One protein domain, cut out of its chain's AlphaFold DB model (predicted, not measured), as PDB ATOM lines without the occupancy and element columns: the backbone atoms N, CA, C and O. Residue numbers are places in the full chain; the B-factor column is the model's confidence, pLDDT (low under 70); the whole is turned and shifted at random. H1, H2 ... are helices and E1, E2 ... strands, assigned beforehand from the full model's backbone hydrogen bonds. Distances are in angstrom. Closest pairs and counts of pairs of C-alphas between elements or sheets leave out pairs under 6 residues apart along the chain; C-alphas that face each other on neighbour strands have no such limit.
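Overview. This is residues 30 to 94 of the 101 residues of an uncharacterized protein of Arachidicoccus ginsenosidivorans (UniProt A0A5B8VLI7). A narrow ribbon of two parallel strands, E1 and E2, lies between two longer helices, H2 mainly beside E1 and H4 mainly beside E2, both running back against the strands, with short H1 and H3 near the strands' far ends. The printed part has 65 residues with four named helices and two named strands, in the order E1, H1, H2, E2, H3, H4, a mixed class. It is compact, with a radius of gyration of the C-alphas of 12.1 A, and flat, spanning 36 by 30 by 14 A.

Arrangement. E1, residues 33 to 37, and E2, residues 61 to 65, are parallel at 29 degrees; N 36 and O 63 are 3.0 A apart and N 63 and O 34 2.8 A, within hydrogen-bond range. With H1, residues 38 to 42, and H2, residues 46 to 57, they form a strand-helix-strand unit, two parallel neighbour strands joined through helices, with a right-handed crossover. The closest C-alphas of E1 and H2 are those of Ala 36 and Ala 48, 5.3 A. H1 and H2 only just touch, only at the corner, with 3 pairs of C-alphas within 8 A; the closest are Val 41 and Ala 48, 5.2 A, and H2 touches with residues 48 to 49 alone. The closest C-alphas of E2 and H4, residues 76 to 92, are those of Phe 65 and Cys 79, 6.2 A. H3, residues 71 to 74, and H4 are close but not clearly touching, Phe 72 to Cys 79 at 5.8 A between C-alphas. H2 and H4 are apart. Every O i to N i+4 pair is within hydrogen-bond range in H1 and H2, 11 of 13 in H4; H3 is too short for one.

Along the chain. E1 begins at C-alpha 33 (3.713, -46.435, -21.572) and is 13.4 A long; E2 is 12.9 A. H2 is 16.2 A. H4, 22.9 A with a kink of 25 degrees near residue 83, ends at C-alpha 92 (2.396, -46.517, -5.319).

Size, cuts and confidence. The C-alphas farthest apart, Lys 43 and Gly 94, are 35.9 A apart. The printed part has no cut, and its links between elements are tight. Mean pLDDT of the printed part is 88.6; residues 88 to 94 are under 70.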
ATOM      1  N   VAL A  30      -0.267 -56.219 -18.778       83.62
ATOM      2  CA  VAL A  30       0.900 -55.383 -18.503       83.62
ATOM      3  C   VAL A  30       0.538 -53.909 -18.622       83.62
ATOM      4  O   VAL A  30      -0.252 -53.505 -19.475       83.62
ATOM      5  N   LEU A  31       1.150 -53.097 -17.767       83.94
ATOM      6  CA  LEU A  31       1.059 -51.649 -17.850       83.94
ATOM      7  C   LEU A  31       2.102 -51.143 -18.846       83.94
ATOM      8  O   LEU A  31       3.293 -51.426 -18.703       83.94
ATOM      9  N   ILE A  32       1.645 -50.422 -19.864       87.81
ATOM     10  CA  ILE A  32       2.489 -49.946 -20.956       87.81
ATOM     11  C   ILE A  32       2.407 -48.437 -21.012       87.81
ATOM     12  O   ILE A  32       1.335 -47.857 -20.884       87.81
ATOM     13  N   TYR A  33       3.563 -47.838 -21.246       90.31
ATOM     14  CA  TYR A  33       3.713 -46.435 -21.572       90.31
ATOM     15  C   TYR A  33       4.538 -46.353 -22.841       90.31
ATOM     16  O   TYR A  33       5.498 -47.113 -23.014       90.31
ATOM     17  N   THR A  34       4.197 -45.420 -23.716       92.50
ATOM     18  CA  THR A  34       5.092 -45.031 -24.804       92.50
ATOM     19  C   THR A  34       5.774 -43.724 -24.448       92.50
ATOM     20  O   THR A  34       5.297 -42.965 -23.610       92.50
ATOM     21  N   GLY A  35       6.939 -43.476 -25.040       93.31
ATOM     22  CA  GLY A  35       7.746 -42.309 -24.716       93.31
ATOM     23  C   GLY A  35       8.327 -41.668 -25.961       93.31
ATOM     24  O   GLY A  35       8.959 -42.350 -26.770       93.31
ATOM     25  N   ALA A  36       8.169 -40.355 -26.096       95.00
ATOM     26  CA  ALA A  36       8.805 -39.593 -27.161       95.00
ATOM     27  C   ALA A  36       9.351 -38.261 -26.649       95.00
ATOM     28  O   ALA A  36       8.784 -37.610 -25.776       95.00
ATOM     29  N   ALA A  37      10.475 -37.821 -27.212       95.06
ATOM     30  CA  ALA A  37      11.029 -36.521 -26.868       95.06
ATOM     31  C   ALA A  37      10.271 -35.396 -27.596       95.06
ATOM     32  O   ALA A  37      10.103 -35.444 -28.819       95.06
ATOM     33  N   THR A  38       9.883 -34.356 -26.865       96.31
ATOM     34  CA  THR A  38       9.094 -33.200 -27.333       96.31
ATOM     35  C   THR A  38       9.611 -32.569 -28.629       96.31
ATOM     36  O   THR A  38       8.833 -32.312 -29.551       96.31
ATOM     37  N   ALA A  39      10.922 -32.358 -28.777       95.00
ATOM     38  CA  ALA A  39      11.480 -31.799 -30.010       95.00
ATOM     39  C   ALA A  39      11.439 -32.790 -31.183       95.00
ATOM     40  O   ALA A  39      11.422 -32.358 -32.335       95.00
ATOM     41  N   SER A  40      11.428 -34.099 -30.920       93.50
ATOM     42  CA  SER A  40      11.272 -35.123 -31.963       93.50
ATOM     43  C   SER A  40       9.828 -35.200 -32.456       93.50
ATOM     44  O   SER A  40       9.627 -35.270 -33.667       93.50
ATOM     45  N   VAL A  41       8.853 -35.088 -31.545       93.75
ATOM     46  CA  VAL A  41       7.422 -34.966 -31.873       93.75
ATOM     47  C   VAL A  41       7.180 -33.707 -32.705       93.75
ATOM     48  O   VAL A  41       6.660 -33.786 -33.814       93.75
ATOM     49  N   LYS A  42       7.675 -32.544 -32.253       95.69
ATOM     50  CA  LYS A  42       7.545 -31.271 -32.987       95.69
ATOM     51  C   LYS A  42       8.142 -31.327 -34.397       95.69
ATOM     52  O   LYS A  42       7.631 -30.692 -35.314       95.69
ATOM     53  N   LYS A  43       9.239 -32.068 -34.572       94.44
ATOM     54  CA  LYS A  43       9.907 -32.263 -35.868       94.44
ATOM     55  C   LYS A  43       9.319 -33.414 -36.683       94.44
ATOM     56  O   LYS A  43       9.880 -33.712 -37.735       94.44
ATOM     57  N   ARG A  44       8.253 -34.066 -36.202       91.75
ATOM     58  CA  ARG A  44       7.597 -35.200 -36.862       91.75
ATOM     59  C   ARG A  44       8.595 -36.276 -37.283       91.75
ATOM     60  O   ARG A  44       8.627 -36.741 -38.418       91.75
ATOM     61  N   ARG A  45       9.522 -36.596 -36.379       88.25
ATOM     62  CA  ARG A  45      10.494 -37.660 -36.631       88.25
ATOM     63  C   ARG A  45       9.756 -38.991 -36.606       88.25
ATOM     64  O   ARG A  45       8.991 -39.226 -35.678       88.25
ATOM     65  N   PHE A  46      10.045 -39.865 -37.568       86.19
ATOM     66  CA  PHE A  46       9.342 -41.142 -37.734       86.19
ATOM     67  C   PHE A  46       9.252 -41.958 -36.432       86.19
ATOM     68  O   PHE A  46       8.209 -42.508 -36.115       86.19
ATOM     69  N   TYR A  47      10.319 -41.992 -35.626       84.44
ATOM     70  CA  TYR A  47      10.338 -42.737 -34.365       84.44
ATOM     71  C   TYR A  47       9.449 -42.109 -33.279       84.44
ATOM     72  O   TYR A  47       8.954 -42.820 -32.414       84.44
ATOM     73  N   ALA A  48       9.240 -40.790 -33.320       90.31
ATOM     74  CA  ALA A  48       8.326 -40.105 -32.415       90.31
ATOM     75  C   ALA A  48       6.871 -40.320 -32.849       90.31
ATOM     76  O   ALA A  48       6.034 -40.624 -32.010       90.31
ATOM     77  N   GLU A  49       6.586 -40.259 -34.153       90.69
ATOM     78  CA  GLU A  49       5.258 -40.598 -34.687       90.69
ATOM     79  C   GLU A  49       4.911 -42.075 -34.418       90.69
ATOM     80  O   GLU A  49       3.798 -42.385 -34.006       90.69
ATOM     81  N   ASN A  50       5.876 -42.992 -34.546       89.50
ATOM     82  CA  ASN A  50       5.668 -44.403 -34.213       89.50
ATOM     83  C   ASN A  50       5.304 -44.615 -32.737       89.50
ATOM     84  O   ASN A  50       4.440 -45.437 -32.446       89.50
ATOM     85  N   ALA A  51       5.923 -43.879 -31.808       91.19
ATOM     86  CA  ALA A  51       5.565 -43.958 -30.391       91.19
ATOM     87  C   ALA A  51       4.101 -43.543 -30.148       91.19
ATOM     88  O   ALA A  51       3.412 -44.191 -29.361       91.19
ATOM     89  N   GLN A  52       3.611 -42.531 -30.872       92.12
ATOM     90  CA  GLN A  52       2.220 -42.064 -30.819       92.12
ATOM     91  C   GLN A  52       1.240 -43.082 -31.403       92.12
ATOM     92  O   GLN A  52       0.204 -43.361 -30.807       92.12
ATOM     93  N   ILE A  53       1.592 -43.681 -32.544       91.94
ATOM     94  CA  ILE A  53       0.792 -44.735 -33.182       91.94
ATOM     95  C   ILE A  53       0.663 -45.939 -32.246       91.94
ATOM     96  O   ILE A  53      -0.438 -46.432 -32.026       91.94
ATOM     97  N   ILE A  54       1.770 -46.388 -31.647       91.94
ATOM     98  CA  ILE A  54       1.760 -47.503 -30.691       91.94
ATOM     99  C   ILE A  54       0.899 -47.163 -29.468       91.94
ATOM    100  O   ILE A  54       0.154 -48.026 -29.008       91.94
ATOM    101  N   ALA A  55       0.967 -45.924 -28.967       92.81
ATOM    102  CA  ALA A  55       0.145 -45.481 -27.840       92.81
ATOM    103  C   ALA A  55      -1.351 -45.611 -28.152       92.81
ATOM    104  O   ALA A  55      -2.113 -46.153 -27.354       92.81
ATOM    105  N   ALA A  56      -1.750 -45.170 -29.348       92.44
ATOM    106  CA  ALA A  56      -3.126 -45.248 -29.816       92.44
ATOM    107  C   ALA A  56      -3.596 -46.703 -30.004       92.44
ATOM    108  O   ALA A  56      -4.665 -47.063 -29.519       92.44
ATOM    109  N   GLU A  57      -2.787 -47.556 -30.641       92.81
ATOM    110  CA  GLU A  57      -3.110 -48.977 -30.887       92.81
ATOM    111  C   GLU A  57      -3.259 -49.798 -29.592       92.81
ATOM    112  O   GLU A  57      -3.984 -50.800 -29.553       92.81
ATOM    113  N   LEU A  58      -2.563 -49.388 -28.530       91.31
ATOM    114  CA  LEU A  58      -2.603 -50.025 -27.213       91.31
ATOM    115  C   LEU A  58      -3.514 -49.308 -26.211       91.31
ATOM    116  O   LEU A  58      -3.629 -49.783 -25.083       91.31
ATOM    117  N   ALA A  59      -4.139 -48.190 -26.601       90.44
ATOM    118  CA  ALA A  59      -4.887 -47.307 -25.705       90.44
ATOM    119  C   ALA A  59      -4.115 -46.990 -24.407       90.44
ATOM    120  O   ALA A  59      -4.676 -47.011 -23.308       90.44
ATOM    121  N   CYS A  60      -2.808 -46.738 -24.533       88.94
ATOM    122  CA  CYS A  60      -1.914 -46.493 -23.409       88.94
ATOM    123  C   CYS A  60      -1.405 -45.047 -23.383       88.94
ATOM    124  O   CYS A  60      -1.484 -44.319 -24.371       88.94
ATOM    125  N   GLU A  61      -0.881 -44.625 -22.236       90.12
ATOM    126  CA  GLU A  61      -0.425 -43.251 -22.042       90.12
ATOM    127  C   GLU A  61       0.884 -42.978 -22.808       90.12
ATOM    128  O   GLU A  61       1.837 -43.764 -22.748       90.12
ATOM    129  N   GLU A  62       0.921 -41.852 -23.529       92.75
ATOM    130  CA  GLU A  62       2.134 -41.312 -24.144       92.75
ATOM    131  C   GLU A  62       2.806 -40.329 -23.179       92.75
ATOM    132  O   GLU A  62       2.222 -39.326 -22.770       92.75
ATOM    133  N   ILE A  63       4.073 -40.583 -22.874       94.56
ATOM    134  CA  ILE A  63       4.896 -39.767 -21.992       94.56
ATOM    135  C   ILE A  63       5.863 -38.919 -22.811       94.56
ATOM    136  O   ILE A  63       6.637 -39.411 -23.640       94.56
ATOM    137  N   LEU A  64       5.858 -37.616 -22.545       95.00
ATOM    138  CA  LEU A  64       6.728 -36.675 -23.233       95.00
ATOM    139  C   LEU A  64       8.008 -36.415 -22.441       95.00
ATOM    140  O   LEU A  64       7.988 -35.912 -21.321       95.00
ATOM    141  N   PHE A  65       9.139 -36.693 -23.082       95.94
ATOM    142  CA  PHE A  65      10.466 -36.401 -22.554       95.94
ATOM    143  C   PHE A  65      10.997 -35.053 -23.069       95.94
ATOM    144  O   PHE A  65      10.657 -34.613 -24.177       95.94
ATOM    145  N   PRO A  66      11.867 -34.370 -22.310       96.56
ATOM    146  CA  PRO A  66      12.465 -33.111 -22.744       96.56
ATOM    147  C   PRO A  66      13.400 -33.309 -23.943       96.56
ATOM    148  O   PRO A  66      13.997 -34.364 -24.133       96.56
ATOM    149  N   GLY A  67      13.571 -32.272 -24.760       94.75
ATOM    150  CA  GLY A  67      14.611 -32.256 -25.787       94.75
ATOM    151  C   GLY A  67      14.361 -33.227 -26.946       94.75
ATOM    152  O   GLY A  67      13.294 -33.225 -27.556       94.75
ATOM    153  N   HIS A  68      15.379 -33.998 -27.324       91.75
ATOM    154  CA  HIS A  68      15.411 -34.816 -28.546       91.75
ATOM    155  C   HIS A  68      15.723 -36.289 -28.237       91.75
ATOM    156  O   HIS A  68      15.702 -36.693 -27.089       91.75
ATOM    157  N   HIS A  69      16.016 -37.108 -29.252       88.62
ATOM    158  CA  HIS A  69      16.244 -38.554 -29.097       88.62
ATOM    159  C   HIS A  69      17.285 -38.952 -28.025       88.62
ATOM    160  O   HIS A  69      17.156 -40.007 -27.420       88.62
ATOM    161  N   PHE A  70      18.273 -38.094 -27.739       90.38
ATOM    162  CA  PHE A  70      19.269 -38.308 -26.678       90.38
ATOM    163  C   PHE A  70      18.916 -37.537 -25.397       90.38
ATOM    164  O   PHE A  70      19.793 -37.013 -24.711       90.38
ATOM    165  N   SER A  71      17.620 -37.413 -25.099       88.31
ATOM    166  CA  SER A  71      17.094 -36.684 -23.943       88.31
ATOM    167  C   SER A  71      17.707 -37.173 -22.638       88.31
ATOM    168  O   SER A  71      18.172 -36.361 -21.852       88.31
ATOM    169  N   PHE A  72      17.828 -38.488 -22.467       87.88
ATOM    170  CA  PHE A  72      18.427 -39.102 -21.281       87.88
ATOM    171  C   PHE A  72      19.886 -38.685 -21.036       87.88
ATOM    172  O   PHE A  72      20.352 -38.750 -19.906       87.88
ATOM    173  N   PHE A  73      20.612 -38.270 -22.078       92.31
ATOM    174  CA  PHE A  73      22.009 -37.857 -21.964       92.31
ATOM    175  C   PHE A  73      22.134 -36.355 -21.679       92.31
ATOM    176  O   PHE A  73      22.913 -35.952 -20.823       92.31
ATOM    177  N   HIS A  74      21.354 -35.518 -22.372       93.75
ATOM    178  CA  HIS A  74      21.436 -34.055 -22.230       93.75
ATOM    179  C   HIS A  74      20.524 -33.471 -21.142       93.75
ATOM    180  O   HIS A  74      20.736 -32.342 -20.714       93.75
ATOM    181  N   PHE A  75      19.506 -34.219 -20.722       95.06
ATOM    182  CA  PHE A  75      18.454 -33.807 -19.790       95.06
ATOM    183  C   PHE A  75      18.186 -34.920 -18.766       95.06
ATOM    184  O   PHE A  75      17.040 -35.279 -18.506       95.06
ATOM    185  N   ALA A  76      19.256 -35.525 -18.239       95.75
ATOM    186  CA  ALA A  76      19.175 -36.717 -17.395       95.75
ATOM    187  C   ALA A  76      18.265 -36.524 -16.171       95.75
ATOM    188  O   ALA A  76      17.403 -37.364 -15.920       95.75
ATOM    189  N   GLU A  77      18.411 -35.404 -15.456       97.00
ATOM    190  CA  GLU A  77      17.588 -35.079 -14.282       97.00
ATOM    191  C   GLU A  77      16.113 -34.929 -14.657       97.00
ATOM    192  O   GLU A  77      15.256 -35.571 -14.064       97.00
ATOM    193  N   GLN A  78      15.808 -34.178 -15.716       97.00
ATOM    194  CA  GLN A  78      14.423 -33.974 -16.144       97.00
ATOM    195  C   GLN A  78      13.796 -35.267 -16.686       97.00
ATOM    196  O   GLN A  78      12.605 -35.511 -16.513       97.00
ATOM    197  N   CYS A  79      14.585 -36.122 -17.342       94.12
ATOM    198  CA  CYS A  79      14.149 -37.462 -17.723       94.12
ATOM    199  C   CYS A  79      13.843 -38.326 -16.494       94.12
ATOM    200  O   CYS A  79      12.845 -39.046 -16.502       94.12
ATOM    201  N   ALA A  80      14.672 -38.250 -15.449       94.00
ATOM    202  CA  ALA A  80      14.433 -38.953 -14.196       94.00
ATOM    203  C   ALA A  80      13.164 -38.442 -13.500       94.00
ATOM    204  O   ALA A  80      12.356 -39.260 -13.071       94.00
ATOM    205  N   ASP A  81      12.931 -37.129 -13.471       94.88
ATOM    206  CA  ASP A  81      11.714 -36.533 -12.910       94.88
ATOM    207  C   ASP A  81      10.454 -37.041 -13.614       94.88
ATOM    208  O   ASP A  81       9.491 -37.441 -12.956       94.88
ATOM    209  N   VAL A  82      10.472 -37.099 -14.951       93.50
ATOM    210  CA  VAL A  82       9.373 -37.674 -15.740       93.50
ATOM    211  C   VAL A  82       9.139 -39.130 -15.334       93.50
ATOM    212  O   VAL A  82       8.023 -39.481 -14.963       93.50
ATOM    213  N   ILE A  83      10.185 -39.961 -15.308       90.62
ATOM    214  CA  ILE A  83      10.064 -41.374 -14.919       90.62
ATOM    215  C   ILE A  83       9.514 -41.512 -13.493       90.62
ATOM    216  O   ILE A  83       8.574 -42.269 -13.261       90.62
ATOM    217  N   CYS A  84      10.056 -40.772 -12.532       90.75
ATOM    218  CA  CYS A  84       9.598 -40.812 -11.150       90.75
ATOM    219  C   CYS A  84       8.125 -40.394 -11.051       90.75
ATOM    220  O   CYS A  84       7.317 -41.119 -10.479       90.75
ATOM    221  N   SER A  85       7.744 -39.277 -11.671       87.69
ATOM    222  CA  SER A  85       6.370 -38.773 -11.623       87.69
ATOM    223  C   SER A  85       5.356 -39.733 -12.258       87.69
ATOM    224  O   SER A  85       4.279 -39.929 -11.694       87.69
ATOM    225  N   THR A  86       5.705 -40.387 -13.367       84.00
ATOM    226  CA  THR A  86       4.818 -41.311 -14.081       84.00
ATOM    227  C   THR A  86       4.769 -42.688 -13.425       84.00
ATOM    228  O   THR A  86       3.692 -43.214 -13.153       84.00
ATOM    229  N   PHE A  87       5.921 -43.307 -13.171       78.31
ATOM    230  CA  PHE A  87       5.971 -44.711 -12.764       78.31
ATOM    231  C   PHE A  87       5.814 -44.880 -11.256       78.31
ATOM    232  O   PHE A  87       5.094 -45.776 -10.820       78.31
ATOM    233  N   VAL A  88       6.427 -44.017 -10.439       69.69
ATOM    234  CA  VAL A  88       6.346 -44.150  -8.975       69.69
ATOM    235  C   VAL A  88       4.936 -43.828  -8.495       69.69
ATOM    236  O   VAL A  88       4.385 -44.572  -7.691       69.69
ATOM    237  N   THR A  89       4.294 -42.798  -9.045       65.38
ATOM    238  CA  THR A  89       2.907 -42.460  -8.692       65.38
ATOM    239  C   THR A  89       1.938 -43.595  -9.023       65.38
ATOM    240  O   THR A  89       1.091 -43.936  -8.199       65.38
ATOM    241  N   ASN A  90       2.075 -44.232 -10.189       66.69
ATOM    242  CA  ASN A  90       1.172 -45.307 -10.610       66.69
ATOM    243  C   ASN A  90       1.433 -46.633  -9.877       66.69
ATOM    244  O   ASN A  90       0.486 -47.323  -9.509       66.69
ATOM    245  N   ILE A  91       2.696 -46.954  -9.576       66.69
ATOM    246  CA  ILE A  91       3.043 -48.131  -8.765       66.69
ATOM    247  C   ILE A  91       2.571 -47.956  -7.313       66.69
ATOM    248  O   ILE A  91       2.027 -48.891  -6.729       66.69
ATOM    249  N   LEU A  92       2.743 -46.767  -6.723       60.31
ATOM    250  CA  LEU A  92       2.396 -46.517  -5.319       60.31
ATOM    251  C   LEU A  92       0.899 -46.285  -5.083       60.31
ATOM    252  O   LEU A  92       0.411 -46.567  -3.992       60.31
ATOM    253  N   SER A  93       0.161 -45.779  -6.074       63.09
ATOM    254  CA  SER A  93      -1.282 -45.521  -5.938       63.09
ATOM    255  C   SER A  93      -2.155 -46.768  -6.096       63.09
ATOM    256  O   SER A  93      -3.357 -46.695  -5.845       63.09
ATOM    257  N   GLY A  94      -1.581 -47.912  -6.490       54.97
ATOM    258  CA  GLY A  94      -2.313 -49.173  -6.618       54.97
ATOM    259  C   GLY A  94      -3.498 -49.095  -7.584       54.97
ATOM    260  O   GLY A  94      -4.467 -49.835  -7.404       54.97
TER     261      GLY A  94